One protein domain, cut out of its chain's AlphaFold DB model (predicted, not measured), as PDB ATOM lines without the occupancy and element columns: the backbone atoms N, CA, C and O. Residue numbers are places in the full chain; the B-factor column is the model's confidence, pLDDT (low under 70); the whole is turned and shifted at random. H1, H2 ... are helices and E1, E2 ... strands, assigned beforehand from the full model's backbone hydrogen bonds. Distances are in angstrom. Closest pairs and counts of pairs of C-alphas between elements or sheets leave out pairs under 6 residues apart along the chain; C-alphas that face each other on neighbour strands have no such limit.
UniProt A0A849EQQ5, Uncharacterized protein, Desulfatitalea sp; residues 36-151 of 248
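Overview. This is residues 36 to 151 of the 248 residues of an uncharacterized protein of Desulfatitalea sp (UniProt A0A849EQQ5). The core is one strongly twisted sheet of five strands, E1 to E5, with helix H1 running along one face over E2 and E3, while the longer helix H4 grazes the sheet with residues 137 to 145. A small hairpin, E6 and E7, lies next to H1 through E7, and short H2 and the long loop of residues 104 to 118 lie away from that hairpin. The printed part has 116 residues, with named elements in the order H1 E1 E2 E3 H2 E4 E5 H3 E6 E7 H4; the large sheet runs E1 E2 E3 E4 E5 and is mixed, and the class is mixed, helices and strands. The whole is compact, radius of gyration of the C-alphas 13.4 A, with spans of 36 by 35 by 24 A.

Arrangement. Start at E2, residues 59 to 67, which bends by 64 degrees at residue 64. With E1, residues 52 to 55, and E3, residues 70 to 78, it forms a meander, each strand the antiparallel neighbour of the one before; look at N 52 and O 61, 2.9 A, and N 62 and O 74, 2.9 A. E4, residues 98 to 103, is parallel to E3, with N 75 and O 99 at 2.8 A. E5, residues 119 to 121, is parallel to E4, with N 120 and O 100 at 2.9 A. E3, H2, residues 85 to 88, and E4 form a strand-helix-strand unit, two parallel neighbours with a helix between, its crossover right-handed; H2 is only just not on the sheet, with 4 pairs of C-alphas within 10 A. H1, residues 36 to 44, is on the sheet at a height of 9.4 A; its closest C-alpha to E2 is Ala 42, 5.4 A from that of Leu 62. H3, residues 122 to 125, only grazes the sheet. It only just touches H4, residues 137 to 150, through residues 137 to 140 of H4 alone; the closest C-alphas, Ile 125 and Ala 139, are 6.7 A apart. E6, residues 126 to 129, and E7, residues 132 to 135, form an antiparallel hairpin, with N 134 and O 127 at 2.8 A. In H1 and H4 every O i to N i+4 pair is within hydrogen-bond range; H2 and H3 are too short for one.

Along the chain. Find C-alpha 36 at (-93.025, -22.886, -10.824), where H1 begins; it is 12.3 A long. E2 measures 20.7 A and E3 25.0 A, ending at C-alpha 78, (-85.437, -12.403, -6.298). H4 runs 20.0 A to C-alpha 150 at (-68.955, -4.243, -27.223).

Size, cuts and confidence. The C-alphas farthest apart, Gly 110 and Asn 130, are 38.7 A apart. The printed part has no cut, and the link from E4 to E5 is long, 15 residues. Mean pLDDT of the printed part is 89.3; residues 149 to 151 are under 70.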
ATOM      1  N   PRO A  36     -92.671 -22.620  -9.426       90.12
ATOM      2  CA  PRO A  36     -93.025 -22.886 -10.824       90.12
ATOM      3  C   PRO A  36     -92.292 -21.994 -11.836       90.12
ATOM      4  O   PRO A  36     -92.068 -22.386 -12.982       90.12
ATOM      5  N   LEU A  37     -91.893 -20.785 -11.433       91.00
ATOM      6  CA  LEU A  37     -91.252 -19.810 -12.312       91.00
ATOM      7  C   LEU A  37     -89.828 -20.218 -12.754       91.00
ATOM      8  O   LEU A  37     -89.604 -20.304 -13.963       91.00
ATOM      9  N   PRO A  38     -88.866 -20.530 -11.856       93.50
ATOM     10  CA  PRO A  38     -87.556 -21.026 -12.265       93.50
ATOM     11  C   PRO A  38     -87.656 -22.359 -13.006       93.50
ATOM     12  O   PRO A  38     -86.853 -22.595 -13.905       93.50
ATOM     13  N   GLN A  39     -88.643 -23.208 -12.690       90.81
ATOM     14  CA  GLN A  39     -88.895 -24.444 -13.439       90.81
ATOM     15  C   GLN A  39     -89.254 -24.147 -14.896       90.81
ATOM     16  O   GLN A  39     -88.653 -24.721 -15.802       90.81
ATOM     17  N   ALA A  40     -90.178 -23.213 -15.136       90.31
ATOM     18  CA  ALA A  40     -90.572 -22.816 -16.486       90.31
ATOM     19  C   ALA A  40     -89.411 -22.177 -17.270       90.31
ATOM     20  O   ALA A  40     -89.219 -22.467 -18.456       90.31
ATOM     21  N   VAL A  41     -88.592 -21.353 -16.609       93.00
ATOM     22  CA  VAL A  41     -87.394 -20.761 -17.222       93.00
ATOM     23  C   VAL A  41     -86.360 -21.843 -17.550       93.00
ATOM     24  O   VAL A  41     -85.895 -21.917 -18.686       93.00
ATOM     25  N   ALA A  42     -86.031 -22.727 -16.607       92.50
ATOM     26  CA  ALA A  42     -85.081 -23.820 -16.822       92.50
ATOM     27  C   ALA A  42     -85.530 -24.766 -17.949       92.50
ATOM     28  O   ALA A  42     -84.737 -25.094 -18.835       92.50
ATOM     29  N   ALA A  43     -86.816 -25.136 -17.963       89.38
ATOM     30  CA  ALA A  43     -87.416 -25.959 -19.009       89.38
ATOM     31  C   ALA A  43     -87.330 -25.286 -20.382       89.38
ATOM     32  O   ALA A  43     -87.031 -25.946 -21.376       89.38
ATOM     33  N   SER A  44     -87.510 -23.962 -20.433       89.88
ATOM     34  CA  SER A  44     -87.327 -23.208 -21.667       89.88
ATOM     35  C   SER A  44     -85.901 -23.381 -22.186       89.88
ATOM     36  O   SER A  44     -85.730 -23.666 -23.362       89.88
ATOM     37  N   PHE A  45     -84.866 -23.307 -21.354       89.44
ATOM     38  CA  PHE A  45     -83.471 -23.410 -21.807       89.44
ATOM     39  C   PHE A  45     -82.931 -24.839 -22.003       89.44
ATOM     40  O   PHE A  45     -81.758 -24.980 -22.349       89.44
ATOM     41  N   SER A  46     -83.744 -25.889 -21.829       84.69
ATOM     42  CA  SER A  46     -83.308 -27.295 -21.942       84.69
ATOM     43  C   SER A  46     -82.022 -27.578 -21.147       84.69
ATOM     44  O   SER A  46     -81.055 -28.146 -21.670       84.69
ATOM     45  N   THR A  47     -81.957 -27.098 -19.902       82.00
ATOM     46  CA  THR A  47     -80.739 -27.184 -19.090       82.00
ATOM     47  C   THR A  47     -80.366 -28.633 -18.760       82.00
ATOM     48  O   THR A  47     -81.214 -29.516 -18.650       82.00
ATOM     49  N   ARG A  48     -79.057 -28.908 -18.627       71.75
ATOM     50  CA  ARG A  48     -78.550 -30.282 -18.397       71.75
ATOM     51  C   ARG A  48     -78.687 -30.778 -16.955       71.75
ATOM     52  O   ARG A  48     -78.574 -31.976 -16.723       71.75
ATOM     53  N   LYS A  49     -78.819 -29.863 -15.994       75.56
ATOM     54  CA  LYS A  49     -78.885 -30.151 -14.554       75.56
ATOM     55  C   LYS A  49     -80.318 -29.914 -14.086       75.56
ATOM     56  O   LYS A  49     -80.964 -28.994 -14.580       75.56
ATOM     57  N   SER A  50     -80.783 -30.712 -13.129       76.06
ATOM     58  CA  SER A  50     -82.022 -30.431 -12.406       76.06
ATOM     59  C   SER A  50     -81.917 -29.090 -11.677       76.06
ATOM     60  O   SER A  50     -80.890 -28.801 -11.063       76.06
ATOM     61  N   LEU A  51     -82.990 -28.303 -11.741       91.00
ATOM     62  CA  LEU A  51     -83.162 -27.081 -10.961       91.00
ATOM     63  C   LEU A  51     -82.832 -27.331  -9.483       91.00
ATOM     64  O   LEU A  51     -83.369 -28.265  -8.889       91.00
ATOM     65  N   GLU A  52     -81.999 -26.477  -8.894       94.19
ATOM     66  CA  GLU A  52     -81.656 -26.518  -7.473       94.19
ATOM     67  C   GLU A  52     -82.011 -25.184  -6.811       94.19
ATOM     68  O   GLU A  52     -81.601 -24.114  -7.265       94.19
ATOM     69  N   GLU A  53     -82.792 -25.237  -5.734       94.81
ATOM     70  CA  GLU A  53     -83.078 -24.074  -4.898       94.81
ATOM     71  C   GLU A  53     -81.985 -23.936  -3.837       94.81
ATOM     72  O   GLU A  53     -81.891 -24.744  -2.918       94.81
ATOM     73  N   ILE A  54     -81.145 -22.912  -3.985       94.50
ATOM     74  CA  ILE A  54     -80.010 -22.653  -3.090       94.50
ATOM     75  C   ILE A  54     -80.483 -21.905  -1.845       94.50
ATOM     76  O   ILE A  54     -80.053 -22.196  -0.732       94.50
ATOM     77  N   LEU A  55     -81.377 -20.929  -2.040       92.88
ATOM     78  CA  LEU A  55     -82.027 -20.198  -0.958       92.88
ATOM     79  C   LEU A  55     -83.538 -20.150  -1.211       92.88
ATOM     80  O   LEU A  55     -83.942 -19.612  -2.250       92.88
ATOM     81  N   PRO A  56     -84.362 -20.651  -0.269       90.94
ATOM     82  CA  PRO A  56     -85.808 -20.748  -0.434       90.94
ATOM     83  C   PRO A  56     -86.455 -19.442  -0.889       90.94
ATOM     84  O   PRO A  56     -86.303 -18.402  -0.245       90.94
ATOM     85  N   GLY A  57     -87.169 -19.478  -2.014       90.81
ATOM     86  CA  GLY A  57     -87.890 -18.324  -2.551       90.81
ATOM     87  C   GLY A  57     -87.001 -17.170  -3.037       90.81
ATOM     88  O   GLY A  57     -87.529 -16.092  -3.342       90.81
ATOM     89  N   ARG A  58     -85.672 -17.352  -3.080       92.69
ATOM     90  CA  ARG A  58     -84.694 -16.264  -3.244       92.69
ATOM     91  C   ARG A  58     -83.662 -16.513  -4.330       92.69
ATOM     92  O   ARG A  58     -83.395 -15.577  -5.081       92.69
ATOM     93  N   LEU A  59     -83.068 -17.704  -4.395       95.38
ATOM     94  CA  LEU A  59     -81.949 -17.998  -5.292       95.38
ATOM     95  C   LEU A  59     -82.017 -19.433  -5.807       95.38
ATOM     96  O   LEU A  59     -82.082 -20.378  -5.020       95.38
ATOM     97  N   TRP A  60     -81.917 -19.583  -7.124       96.44
ATOM     98  CA  TRP A  60     -81.979 -20.868  -7.810       96.44
ATOM     99  C   TRP A  60     -80.832 -21.020  -8.814       96.44
ATOM    100  O   TRP A  60     -80.563 -20.101  -9.594       96.44
ATOM    101  N   ASP A  61     -80.203 -22.196  -8.831       95.25
ATOM    102  CA  ASP A  61     -79.326 -22.666  -9.909       95.25
ATOM    103  C   ASP A  61     -80.189 -23.424 -10.925       95.25
ATOM    104  O   ASP A  61     -80.714 -24.506 -10.650       95.25
ATOM    105  N   LEU A  62     -80.364 -22.841 -12.111       94.81
ATOM    106  CA  LEU A  62     -81.170 -23.421 -13.188       94.81
ATOM    107  C   LEU A  62     -80.362 -24.420 -14.034       94.81
ATOM    108  O   LEU A  62     -80.905 -25.058 -14.939       94.81
ATOM    109  N   GLY A  63     -79.059 -24.542 -13.776       92.25
ATOM    110  CA  GLY A  63     -78.158 -25.430 -14.482       92.25
ATOM    111  C   GLY A  63     -77.428 -24.778 -15.652       92.25
ATOM    112  O   GLY A  63     -77.381 -23.563 -15.842       92.25
ATOM    113  N   ARG A  64     -76.777 -25.625 -16.449       92.00
ATOM    114  CA  ARG A  64     -75.861 -25.205 -17.515       92.00
ATOM    115  C   ARG A  64     -76.491 -25.390 -18.891       92.00
ATOM    116  O   ARG A  64     -77.052 -26.450 -19.177       92.00
ATOM    117  N   VAL A  65     -76.310 -24.391 -19.751       92.38
ATOM    118  CA  VAL A  65     -76.804 -24.367 -21.135       92.38
ATOM    119  C   VAL A  65     -75.721 -23.851 -22.092       92.38
ATOM    120  O   VAL A  65     -74.791 -23.158 -21.676       92.38
ATOM    121  N   ALA A  66     -75.813 -24.204 -23.373       89.94
ATOM    122  CA  ALA A  66     -75.065 -23.531 -24.432       89.94
ATOM    123  C   ALA A  66     -75.897 -22.346 -24.945       89.94
ATOM    124  O   ALA A  66     -76.989 -22.556 -25.459       89.94
ATOM    125  N   LEU A  67     -75.401 -21.119 -24.776       89.19
ATOM    126  CA  LEU A  67     -76.128 -19.889 -25.093       89.19
ATOM    127  C   LEU A  67     -75.156 -18.830 -25.617       89.19
ATOM    128  O   LEU A  67     -74.089 -18.619 -25.024       89.19
ATOM    129  N   ALA A  68     -75.497 -18.191 -26.740       86.56
ATOM    130  CA  ALA A  68     -74.594 -17.274 -27.447       86.56
ATOM    131  C   ALA A  68     -73.206 -17.901 -27.735       86.56
ATOM    132  O   ALA A  68     -72.161 -17.290 -27.514       86.56
ATOM    133  N   GLY A  69     -73.187 -19.169 -28.168       84.19
ATOM    134  CA  GLY A  69     -71.959 -19.896 -28.527       84.19
ATOM    135  C   GLY A  69     -71.051 -20.293 -27.353       84.19
ATOM    136  O   GLY A  69     -69.968 -20.831 -27.576       84.19
ATOM    137  N   LYS A  70     -71.462 -20.054 -26.100       87.94
ATOM    138  CA  LYS A  70     -70.677 -20.368 -24.895       87.94
ATOM    139  C   LYS A  70     -71.478 -21.225 -23.921       87.94
ATOM    140  O   LYS A  70     -72.697 -21.135 -23.844       87.94
ATOM    141  N   SER A  71     -70.782 -22.039 -23.127       90.12
ATOM    142  CA  SER A  71     -71.403 -22.727 -21.993       90.12
ATOM    143  C   SER A  71     -71.592 -21.747 -20.834       90.12
ATOM    144  O   SER A  71     -70.608 -21.240 -20.293       90.12
ATOM    145  N   ARG A  72     -72.845 -21.482 -20.457       91.69
ATOM    146  CA  ARG A  72     -73.224 -20.527 -19.408       91.69
ATOM    147  C   ARG A  72     -73.997 -21.229 -18.296       91.69
ATOM    148  O   ARG A  72     -74.738 -22.179 -18.556       91.69
ATOM    149  N   MET A  73     -73.780 -20.791 -17.057       93.38
ATOM    150  CA  MET A  73     -74.594 -21.215 -15.914       93.38
ATOM    151  C   MET A  73     -75.759 -20.251 -15.768       93.38
ATOM    152  O   MET A  73     -75.534 -19.047 -15.719       93.38
ATOM    153  N   LEU A  74     -76.975 -20.768 -15.712       95.56
ATOM    154  CA  LEU A  74     -78.173 -19.965 -15.547       95.56
ATOM    155  C   LEU A  74     -78.560 -19.926 -14.074       95.56
ATOM    156  O   LEU A  74     -78.660 -20.961 -13.423       95.56
ATOM    157  N   TRP A  75     -78.795 -18.726 -13.576       96.69
ATOM    158  CA  TRP A  75     -79.220 -18.469 -12.213       96.69
ATOM    159  C   TRP A  75     -80.463 -17.601 -12.231       96.69
ATOM    160  O   TRP A  75     -80.634 -16.771 -13.124       96.69
ATOM    161  N   MET A  76     -81.309 -17.760 -11.222       96.19
ATOM    162  CA  MET A  76     -82.424 -16.857 -10.986       96.19
ATOM    163  C   MET A  76     -82.382 -16.351  -9.554       96.19
ATOM    164  O   MET A  76     -82.119 -17.126  -8.638       96.19
ATOM    165  N   ALA A  77     -82.657 -15.067  -9.352       96.25
ATOM    166  CA  ALA A  77     -82.731 -14.477  -8.028       96.25
ATOM    167  C   ALA A  77     -83.908 -13.513  -7.879       96.25
ATOM    168  O   ALA A  77     -84.375 -12.891  -8.834       96.25
ATOM    169  N   ARG A  78     -84.371 -13.344  -6.644       94.69
ATOM    170  CA  ARG A  78     -85.437 -12.403  -6.298       94.69
ATOM    171  C   ARG A  78     -85.034 -11.532  -5.122       94.69
ATOM    172  O   ARG A  78     -84.453 -12.006  -4.150       94.69
ATOM    173  N   GLY A  79     -85.427 -10.260  -5.184       93.06
ATOM    174  CA  GLY A  79     -85.260  -9.317  -4.078       93.06
ATOM    175  C   GLY A  79     -83.804  -8.913  -3.847       93.06
ATOM    176  O   GLY A  79     -83.384  -8.737  -2.707       93.06
ATOM    177  N   LEU A  80     -83.044  -8.745  -4.933       93.50
ATOM    178  CA  LEU A  80     -81.668  -8.235  -4.908       93.50
ATOM    179  C   LEU A  80     -81.571  -6.758  -4.467       93.50
ATOM    180  O   LEU A  80     -80.475  -6.247  -4.251       93.50
ATOM    181  N   ALA A  81     -82.714  -6.082  -4.330       92.56
ATOM    182  CA  ALA A  81     -82.843  -4.722  -3.810       92.56
ATOM    183  C   ALA A  81     -83.431  -4.659  -2.386       92.56
ATOM    184  O   ALA A  81     -83.684  -3.571  -1.877       92.56
ATOM    185  N   TRP A  82     -83.731  -5.801  -1.756       93.19
ATOM    186  CA  TRP A  82     -84.270  -5.815  -0.393       93.19
ATOM    187  C   TRP A  82     -83.192  -5.454   0.632       93.19
ATOM    188  O   TRP A  82     -81.999  -5.601   0.371       93.19
ATOM    189  N   ALA A  83     -83.612  -5.002   1.815       89.94
ATOM    190  CA  ALA A  83     -82.694  -4.582   2.879       89.94
ATOM    191  C   ALA A  83     -81.721  -5.697   3.309       89.94
ATOM    192  O   ALA A  83     -80.584  -5.428   3.683       89.94
ATOM    193  N   ASP A  84     -82.148  -6.954   3.208       91.00
ATOM    194  CA  ASP A  84     -81.366  -8.142   3.539       91.00
ATOM    195  C   ASP A  84     -80.535  -8.680   2.357       91.00
ATOM    196  O   ASP A  84     -79.847  -9.686   2.512       91.00
ATOM    197  N   ALA A  85     -80.555  -8.042   1.179       90.44
ATOM    198  CA  ALA A  85     -79.933  -8.573  -0.037       90.44
ATOM    199  C   ALA A  85     -78.419  -8.811   0.096       90.44
ATOM    200  O   ALA A  85     -77.892  -9.734  -0.521       90.44
ATOM    201  N   LEU A  86     -77.722  -8.042   0.940       88.69
ATOM    202  CA  LEU A  86     -76.294  -8.242   1.219       88.69
ATOM    203  C   LEU A  86     -75.985  -9.624   1.815       88.69
ATOM    204  O   LEU A  86     -74.896 -10.142   1.580       88.69
ATOM    205  N   SER A  87     -76.939 -10.250   2.513       88.62
ATOM    206  CA  SER A  87     -76.785 -11.619   3.029       88.62
ATOM    207  C   SER A  87     -76.666 -12.674   1.920       88.62
ATOM    208  O   SER A  87     -76.137 -13.755   2.152       88.62
ATOM    209  N   LEU A  88     -77.104 -12.352   0.694       89.31
ATOM    210  CA  LEU A  88     -77.038 -13.246  -0.465       89.31
ATOM    211  C   LEU A  88     -75.670 -13.219  -1.163       89.31
ATOM    212  O   LEU A  88     -75.408 -14.068  -2.013       89.31
ATOM    213  N   LYS A  89     -74.804 -12.246  -0.845       89.31
ATOM    214  CA  LYS A  89     -73.578 -11.938  -1.606       89.31
ATOM    215  C   LYS A  89     -72.653 -13.140  -1.804       89.31
ATOM    216  O   LYS A  89     -72.039 -13.278  -2.862       89.31
ATOM    217  N   ASP A  90     -72.557 -14.007  -0.802       89.81
ATOM    218  CA  ASP A  90     -71.678 -15.176  -0.857       89.81
ATOM    219  C   ASP A  90     -72.279 -16.352  -1.626       89.81
ATOM    220  O   ASP A  90     -71.531 -17.122  -2.225       89.81
ATOM    221  N   ALA A  91     -73.610 -16.451  -1.669       92.12
ATOM    222  CA  ALA A  91     -74.324 -17.473  -2.430       92.12
ATOM    223  C   ALA A  91     -74.489 -17.099  -3.915       92.12
ATOM    224  O   ALA A  91     -74.690 -17.976  -4.755       92.12
ATOM    225  N   LEU A  92     -74.420 -15.806  -4.247       93.69
ATOM    226  CA  LEU A  92     -74.584 -15.320  -5.614       93.69
ATOM    227  C   LEU A  92     -73.451 -15.796  -6.539       93.69
ATOM    228  O   LEU A  92     -72.286 -15.866  -6.129       93.69
ATOM    229  N   PRO A  93     -73.765 -16.078  -7.817       91.69
ATOM    230  CA  PRO A  93     -72.760 -16.489  -8.780       91.69
ATOM    231  C   PRO A  93     -71.761 -15.357  -9.051       91.69
ATOM    232  O   PRO A  93     -72.127 -14.183  -9.107       91.69
ATOM    233  N   LYS A  94     -70.493 -15.727  -9.254       89.44
ATOM    234  CA  LYS A  94     -69.385 -14.791  -9.493       89.44
ATOM    235  C   LYS A  94     -68.697 -15.079 -10.827       89.44
ATOM    236  O   LYS A  94     -68.616 -16.228 -11.276       89.44
ATOM    237  N   GLY A  95     -68.153 -14.039 -11.449       86.62
ATOM    238  CA  GLY A  95     -67.372 -14.126 -12.678       86.62
ATOM    239  C   GLY A  95     -68.196 -13.948 -13.956       86.62
ATOM    240  O   GLY A  95     -69.282 -13.391 -13.959       86.62
ATOM    241  N   ARG A  96     -67.647 -14.396 -15.095       80.94
ATOM    242  CA  ARG A  96     -68.142 -14.011 -16.441       80.94
ATOM    243  C   ARG A  96     -68.997 -15.047 -17.170       80.94
ATOM    244  O   ARG A  96     -69.509 -14.784 -18.250       80.94
ATOM    245  N   SER A  97     -69.057 -16.263 -16.643       84.81
ATOM    246  CA  SER A  97     -69.843 -17.357 -17.225       84.81
ATOM    247  C   SER A  97     -71.327 -17.353 -16.831       84.81
ATOM    248  O   SER A  97     -72.121 -17.810 -17.659       84.81
ATOM    249  N   PRO A  98     -71.713 -16.930 -15.611       93.56
ATOM    250  CA  PRO A  98     -73.106 -16.959 -15.189       93.56
ATOM    251  C   PRO A  98     -73.974 -15.941 -15.927       93.56
ATOM    252  O   PRO A  98     -73.505 -14.857 -16.259       93.56
ATOM    253  N   VAL A  99     -75.241 -16.289 -16.130       95.50
ATOM    254  CA  VAL A  99     -76.329 -15.375 -16.488       95.50
ATOM    255  C   VAL A  99     -77.307 -15.389 -15.325       95.50
ATOM    256  O   VAL A  99     -77.745 -16.463 -14.914       95.50
ATOM    257  N   LEU A 100     -77.613 -14.216 -14.782       96.69
ATOM    258  CA  LEU A 100     -78.512 -14.048 -13.651       96.69
ATOM    259  C   LEU A 100     -79.792 -13.362 -14.114       96.69
ATOM    260  O   LEU A 100     -79.790 -12.175 -14.442       96.69
ATOM    261  N   PHE A 101     -80.888 -14.108 -14.080       96.88
ATOM    262  CA  PHE A 101     -82.226 -13.553 -14.197       96.88
ATOM    263  C   PHE A 101     -82.655 -13.003 -12.839       96.88
ATOM    264  O   PHE A 101     -82.567 -13.712 -11.835       96.88
ATOM    265  N   PHE A 102     -83.128 -11.763 -12.777       95.62
ATOM    266  CA  PHE A 102     -83.663 -11.199 -11.541       95.62
ATOM    267  C   PHE A 102     -85.148 -10.874 -11.659       95.62
ATOM    268  O   PHE A 102     -85.654 -10.567 -12.734       95.62
ATOM    269  N   ILE A 103     -85.846 -10.953 -10.526       93.69
ATOM    270  CA  ILE A 103     -87.260 -10.594 -10.407       93.69
ATOM    271  C   ILE A 103     -87.388  -9.342  -9.542       93.69
ATOM    272  O   ILE A 103     -86.989  -9.339  -8.370       93.69
ATOM    273  N   GLY A 104     -88.031  -8.316 -10.099       89.81
ATOM    274  CA  GLY A 104     -88.316  -7.060  -9.418       89.81
ATOM    275  C   GLY A 104     -87.276  -5.995  -9.738       89.81
ATOM    276  O   GLY A 104     -86.945  -5.776 -10.894       89.81
ATOM    277  N   LEU A 105     -86.794  -5.298  -8.711       91.75
ATOM    278  CA  LEU A 105     -85.818  -4.224  -8.883       91.75
ATOM    279  C   LEU A 105     -84.400  -4.775  -9.126       91.75
ATOM    280  O   LEU A 105     -84.072  -5.850  -8.607       91.75
ATOM    281  N   PRO A 106     -83.558  -4.035  -9.875       90.06
ATOM    282  CA  PRO A 106     -82.175  -4.424 -10.122       90.06
ATOM    283  C   PRO A 106     -81.367  -4.521  -8.814       90.06
ATOM    284  O   PRO A 106     -81.727  -3.899  -7.812       90.06
ATOM    285  N   PRO A 107     -80.268  -5.297  -8.805       90.94
ATOM    286  CA  PRO A 107     -79.406  -5.444  -7.643       90.94
ATOM    287  C   PRO A 107     -78.817  -4.115  -7.176       90.94
ATOM    288  O   PRO A 107     -78.488  -3.242  -7.981       90.94
ATOM    289  N   LEU A 108     -78.602  -4.011  -5.863       86.50
ATOM    290  CA  LEU A 108     -77.806  -2.934  -5.279       86.50
ATOM    291  C   LEU A 108     -76.389  -2.921  -5.877       86.50
ATOM    292  O   LEU A 108     -75.808  -3.971  -6.173       86.50
ATOM    293  N   ALA A 109     -75.816  -1.726  -6.029       84.00
ATOM    294  CA  ALA A 109     -74.469  -1.563  -6.560       84.00
ATOM    295  C   ALA A 109     -73.451  -2.397  -5.757       84.00
ATOM    296  O   ALA A 109     -73.416  -2.346  -4.529       84.00
ATOM    297  N   GLY A 110     -72.629  -3.185  -6.457       84.56
ATOM    298  CA  GLY A 110     -71.605  -4.040  -5.841       84.56
ATOM    299  C   GLY A 110     -72.121  -5.316  -5.160       84.56
ATOM    300  O   GLY A 110     -71.323  -6.037  -4.558       84.56
ATOM    301  N   LEU A 111     -73.424  -5.619  -5.248       89.62
ATOM    302  CA  LEU A 111     -73.981  -6.871  -4.726       89.62
ATOM    303  C   LEU A 111     -73.586  -8.080  -5.583       89.62
ATOM    304  O   LEU A 111     -73.254  -9.133  -5.042       89.62
ATOM    305  N   VAL A 112     -73.631  -7.927  -6.908       92.12
ATOM    306  CA  VAL A 112     -73.372  -9.004  -7.869       92.12
ATOM    307  C   VAL A 112     -72.077  -8.720  -8.625       92.12
ATOM    308  O   VAL A 112     -71.894  -7.626  -9.151       92.12
ATOM    309  N   ASP A 113     -71.198  -9.719  -8.698       90.94
ATOM    310  CA  ASP A 113     -69.944  -9.676  -9.461       90.94
ATOM    311  C   ASP A 113     -70.084 -10.469 -10.769       90.94
ATOM    312  O   ASP A 113     -69.451 -11.510 -10.975       90.94
ATOM    313  N   ILE A 114     -70.989 -10.000 -11.633       91.38
ATOM    314  CA  ILE A 114     -71.175 -10.504 -12.999       91.38
ATOM    315  C   ILE A 114     -71.280  -9.327 -13.978       91.38
ATOM    316  O   ILE A 114     -71.655  -8.223 -13.573       91.38
ATOM    317  N   PRO A 115     -70.989  -9.537 -15.271       90.81
ATOM    318  CA  PRO A 115     -71.130  -8.485 -16.270       90.81
ATOM    319  C   PRO A 115     -72.587  -7.995 -16.416       90.81
ATOM    320  O   PRO A 115     -73.495  -8.834 -16.385       90.81
ATOM    321  N   PRO A 116     -72.835  -6.686 -16.629       89.56
ATOM    322  CA  PRO A 116     -74.187  -6.131 -16.768       89.56
ATOM    323  C   PRO A 116     -75.021  -6.786 -17.874       89.56
ATOM    324  O   PRO A 116     -76.212  -7.002 -17.699       89.56
ATOM    325  N   GLU A 117     -74.405  -7.178 -18.990       91.00
ATOM    326  CA  GLU A 117     -75.074  -7.891 -20.084       91.00
ATOM    327  C   GLU A 117     -75.613  -9.266 -19.665       91.00
ATOM    328  O   GLU A 117     -76.530  -9.788 -20.292       91.00
ATOM    329  N   SER A 118     -75.034  -9.857 -18.618       93.88
ATOM    330  CA  SER A 118     -75.429 -11.154 -18.068       93.88
ATOM    331  C   SER A 118     -76.426 -11.016 -16.918       93.88
ATOM    332  O   SER A 118     -76.848 -12.026 -16.361       93.88
ATOM    333  N   LEU A 119     -76.809  -9.788 -16.567       94.44
ATOM    334  CA  LEU A 119     -77.857  -9.477 -15.611       94.44
ATOM    335  C   LEU A 119     -79.129  -9.114 -16.385       94.44
ATOM    336  O   LEU A 119     -79.174  -8.115 -17.102       94.44
ATOM    337  N   ILE A 120     -80.161  -9.945 -16.270       95.12
ATOM    338  CA  ILE A 120     -81.350  -9.857 -17.121       95.12
ATOM    339  C   ILE A 120     -82.588  -9.734 -16.241       95.12
ATOM    340  O   ILE A 120     -82.842 -10.595 -15.401       95.12
ATOM    341  N   ASP A 121     -83.365  -8.670 -16.432       95.00
ATOM    342  CA  ASP A 121     -84.684  -8.569 -15.806       95.00
ATOM    343  C   ASP A 121     -85.587  -9.625 -16.438       95.00
ATOM    344  O   ASP A 121     -85.822  -9.613 -17.646       95.00
ATOM    345  N   LEU A 122     -86.110 -10.548 -15.634       93.88
ATOM    346  CA  LEU A 122     -86.979 -11.595 -16.151       93.88
ATOM    347  C   LEU A 122     -88.202 -10.996 -16.859       93.88
ATOM    348  O   LEU A 122     -88.644 -11.538 -17.868       93.88
ATOM    349  N   LYS A 123     -88.705  -9.846 -16.389       92.25
ATOM    350  CA  LYS A 123     -89.868  -9.159 -16.963       92.25
ATOM    351  C   LYS A 123     -89.681  -8.790 -18.438       92.25
ATOM    352  O   LYS A 123     -90.674  -8.706 -19.153       92.25
ATOM    353  N   THR A 124     -88.454  -8.542 -18.898       92.19
ATOM    354  CA  THR A 124     -88.207  -8.075 -20.274       92.19
ATOM    355  C   THR A 124     -88.125  -9.209 -21.288       92.19
ATOM    356  O   THR A 124     -88.243  -8.959 -22.484       92.19
ATOM    357  N   ILE A 125     -87.941 -10.447 -20.824       92.12
ATOM    358  CA  ILE A 125     -87.711 -11.618 -21.679       92.12
ATOM    359  C   ILE A 125     -88.812 -12.671 -21.566       92.12
ATOM    360  O   ILE A 125     -88.720 -13.707 -22.220       92.12
ATOM    361  N   VAL A 126     -89.827 -12.455 -20.726       92.00
ATOM    362  CA  VAL A 126     -90.942 -13.393 -20.569       92.00
ATOM    363  C   VAL A 126     -92.264 -12.770 -20.973       92.00
ATOM    364  O   VAL A 126     -92.545 -11.609 -20.688       92.00
ATOM    365  N   HIS A 127     -93.108 -13.583 -21.587       89.88
ATOM    366  CA  HIS A 127     -94.507 -13.267 -21.824       89.88
ATOM    367  C   HIS A 127     -95.356 -14.512 -21.576       89.88
ATOM    368  O   HIS A 127     -94.845 -15.630 -21.486       89.88
ATOM    369  N   ILE A 128     -96.658 -14.310 -21.409       88.44
ATOM    370  CA  ILE A 128     -97.609 -15.401 -21.221       88.44
ATOM    371  C   ILE A 128     -98.388 -15.559 -22.516       88.44
ATOM    372  O   ILE A 128     -99.040 -14.621 -22.968       88.44
ATOM    373  N   GLU A 129     -98.345 -16.757 -23.082       88.50
ATOM    374  CA  GLU A 129     -99.120 -17.133 -24.258       88.50
ATOM    375  C   GLU A 129     -99.774 -18.491 -23.996       88.50
ATOM    376  O   GLU A 129     -99.128 -19.409 -23.492       88.50
ATOM    377  N   ASN A 130    -101.071 -18.629 -24.290       88.62
ATOM    378  CA  ASN A 130    -101.819 -19.880 -24.090       88.62
ATOM    379  C   ASN A 130    -101.647 -20.484 -22.680       88.62
ATOM    380  O   ASN A 130    -101.477 -21.695 -22.521       88.62
ATOM    381  N   ASN A 131    -101.663 -19.623 -21.654       84.62
ATOM    382  CA  ASN A 131    -101.466 -19.982 -20.246       84.62
ATOM    383  C   ASN A 131    -100.108 -20.654 -19.944       84.62
ATOM    384  O   ASN A 131     -99.973 -21.395 -18.970       84.62
ATOM    385  N   LYS A 132     -99.098 -20.409 -20.784       83.62
ATOM    386  CA  LYS A 132     -97.720 -20.870 -20.610       83.62
ATOM    387  C   LYS A 132     -96.780 -19.676 -20.562       83.62
ATOM    388  O   LYS A 132     -96.959 -18.701 -21.286       83.62
ATOM    389  N   LEU A 133     -95.764 -19.777 -19.713       85.38
ATOM    390  CA  LEU A 133     -94.666 -18.822 -19.695       85.38
ATOM    391  C   LEU A 133     -93.734 -19.123 -20.869       85.38
ATOM    392  O   LEU A 133     -93.140 -20.201 -20.926       85.38
ATOM    393  N   ILE A 134     -93.599 -18.170 -21.781       88.31
ATOM    394  CA  ILE A 134     -92.675 -18.242 -22.907       88.31
ATOM    395  C   ILE A 134     -91.494 -17.322 -22.619       88.31
ATOM    396  O   ILE A 134     -91.671 -16.152 -22.279       88.31
ATOM    397  N   VAL A 135     -90.285 -17.864 -22.756       91.69
ATOM    398  CA  VAL A 135     -89.037 -17.109 -22.629       91.69
ATOM    399  C   VAL A 135     -88.501 -16.789 -24.018       91.69
ATOM    400  O   VAL A 135     -88.231 -17.698 -24.808       91.69
ATOM    401  N   ASP A 136     -88.288 -15.508 -24.300       91.69
ATOM    402  CA  ASP A 136     -87.618 -15.042 -25.507       91.69
ATOM    403  C   ASP A 136     -86.109 -15.313 -25.414       91.69
ATOM    404  O   ASP A 136     -85.292 -14.495 -24.980       91.69
ATOM    405  N   LYS A 137     -85.728 -16.522 -25.829       90.81
ATOM    406  CA  LYS A 137     -84.325 -16.944 -25.888       90.81
ATOM    407  C   LYS A 137     -83.511 -16.088 -26.851       90.81
ATOM    408  O   LYS A 137     -82.324 -15.892 -26.609       90.81
ATOM    409  N   ALA A 138     -84.119 -15.614 -27.938       87.44
ATOM    410  CA  ALA A 138     -83.420 -14.840 -28.953       87.44
ATOM    411  C   ALA A 138     -83.023 -13.465 -28.400       87.44
ATOM    412  O   ALA A 138     -81.886 -13.041 -28.606       87.44
ATOM    413  N   ALA A 139     -83.901 -12.823 -27.624       89.00
ATOM    414  CA  ALA A 139     -83.585 -11.594 -26.902       89.00
ATOM    415  C   ALA A 139     -82.418 -11.793 -25.923       89.00
ATOM    416  O   ALA A 139     -81.457 -11.019 -25.940       89.00
ATOM    417  N   VAL A 140     -82.448 -12.877 -25.138       92.50
ATOM    418  CA  VAL A 140     -81.353 -13.225 -24.217       92.50
ATOM    419  C   VAL A 140     -80.039 -13.438 -24.974       92.50
ATOM    420  O   VAL A 140     -79.003 -12.896 -24.588       92.50
ATOM    421  N   GLU A 141     -80.049 -14.198 -26.071       92.06
ATOM    422  CA  GLU A 141     -78.848 -14.398 -26.881       92.06
ATOM    423  C   GLU A 141     -78.325 -13.098 -27.489       92.06
ATOM    424  O   GLU A 141     -77.112 -12.887 -27.513       92.06
ATOM    425  N   CYS A 142     -79.216 -12.235 -27.975       88.25
ATOM    426  CA  CYS A 142     -78.859 -10.953 -28.565       88.25
ATOM    427  C   CYS A 142     -78.145 -10.062 -27.540       88.25
ATOM    428  O   CYS A 142     -77.038  -9.595 -27.810       88.25
ATOM    429  N   GLN A 143     -78.706  -9.925 -26.333       91.00
ATOM    430  CA  GLN A 143     -78.102  -9.157 -25.240       91.00
ATOM    431  C   GLN A 143     -76.708  -9.687 -24.870       91.00
ATOM    432  O   GLN A 143     -75.748  -8.922 -24.761       91.00
ATOM    433  N   LEU A 144     -76.565 -11.010 -24.738       91.50
ATOM    434  CA  LEU A 144     -75.286 -11.633 -24.392       91.50
ATOM    435  C   LEU A 144     -74.234 -11.469 -25.499       91.50
ATOM    436  O   LEU A 144     -73.062 -11.243 -25.196       91.50
ATOM    437  N   ARG A 145     -74.631 -11.565 -26.775       88.88
ATOM    438  CA  ARG A 145     -73.728 -11.346 -27.920       88.88
ATOM    439  C   ARG A 145     -73.288  -9.890 -28.023       88.88
ATOM    440  O   ARG A 145     -72.126  -9.643 -28.322       88.88
ATOM    441  N   GLN A 146     -74.188  -8.941 -27.769       81.19
ATOM    442  CA  GLN A 146     -73.854  -7.516 -27.767       81.19
ATOM    443  C   GLN A 146     -72.849  -7.192 -26.664       81.19
ATOM    444  O   GLN A 146     -71.838  -6.561 -26.944       81.19
ATOM    445  N   GLY A 147     -73.047  -7.707 -25.448       78.19
ATOM    446  CA  GLY A 147     -72.056  -7.548 -24.382       78.19
ATOM    447  C   GLY A 147     -70.708  -8.205 -24.705       78.19
ATOM    448  O   GLY A 147     -69.662  -7.622 -24.431       78.19
ATOM    449  N   ASP A 148     -70.715  -9.361 -25.376       73.69
ATOM    450  CA  ASP A 148     -69.493 -10.010 -25.866       73.69
ATOM    451  C   ASP A 148     -68.789  -9.212 -26.994       73.69
ATOM    452  O   ASP A 148     -67.570  -9.316 -27.123       73.69
ATOM    453  N   ALA A 149     -69.528  -8.443 -27.808       63.06
ATOM    454  CA  ALA A 149     -69.021  -7.698 -28.970       63.06
ATOM    455  C   ALA A 149     -68.614  -6.246 -28.658       63.06
ATOM    456  O   ALA A 149     -67.658  -5.736 -29.237       63.06
ATOM    457  N   THR A 150     -69.320  -5.574 -27.744       56.00
ATOM    458  CA  THR A 150     -68.955  -4.243 -27.223       56.00
ATOM    459  C   THR A 150     -67.728  -4.322 -26.322       56.00
ATOM    460  O   THR A 150     -67.021  -3.335 -26.119       56.00
ATOM    461  N   GLN A 151     -67.424  -5.508 -25.807       49.97
ATOM    462  CA  GLN A 151     -66.137  -5.739 -25.191       49.97
ATOM    463  C   GLN A 151     -65.080  -5.848 -26.292       49.97
ATOM    464  O   GLN A 151     -65.246  -6.645 -27.220       49.97
TER     465      GLN A 151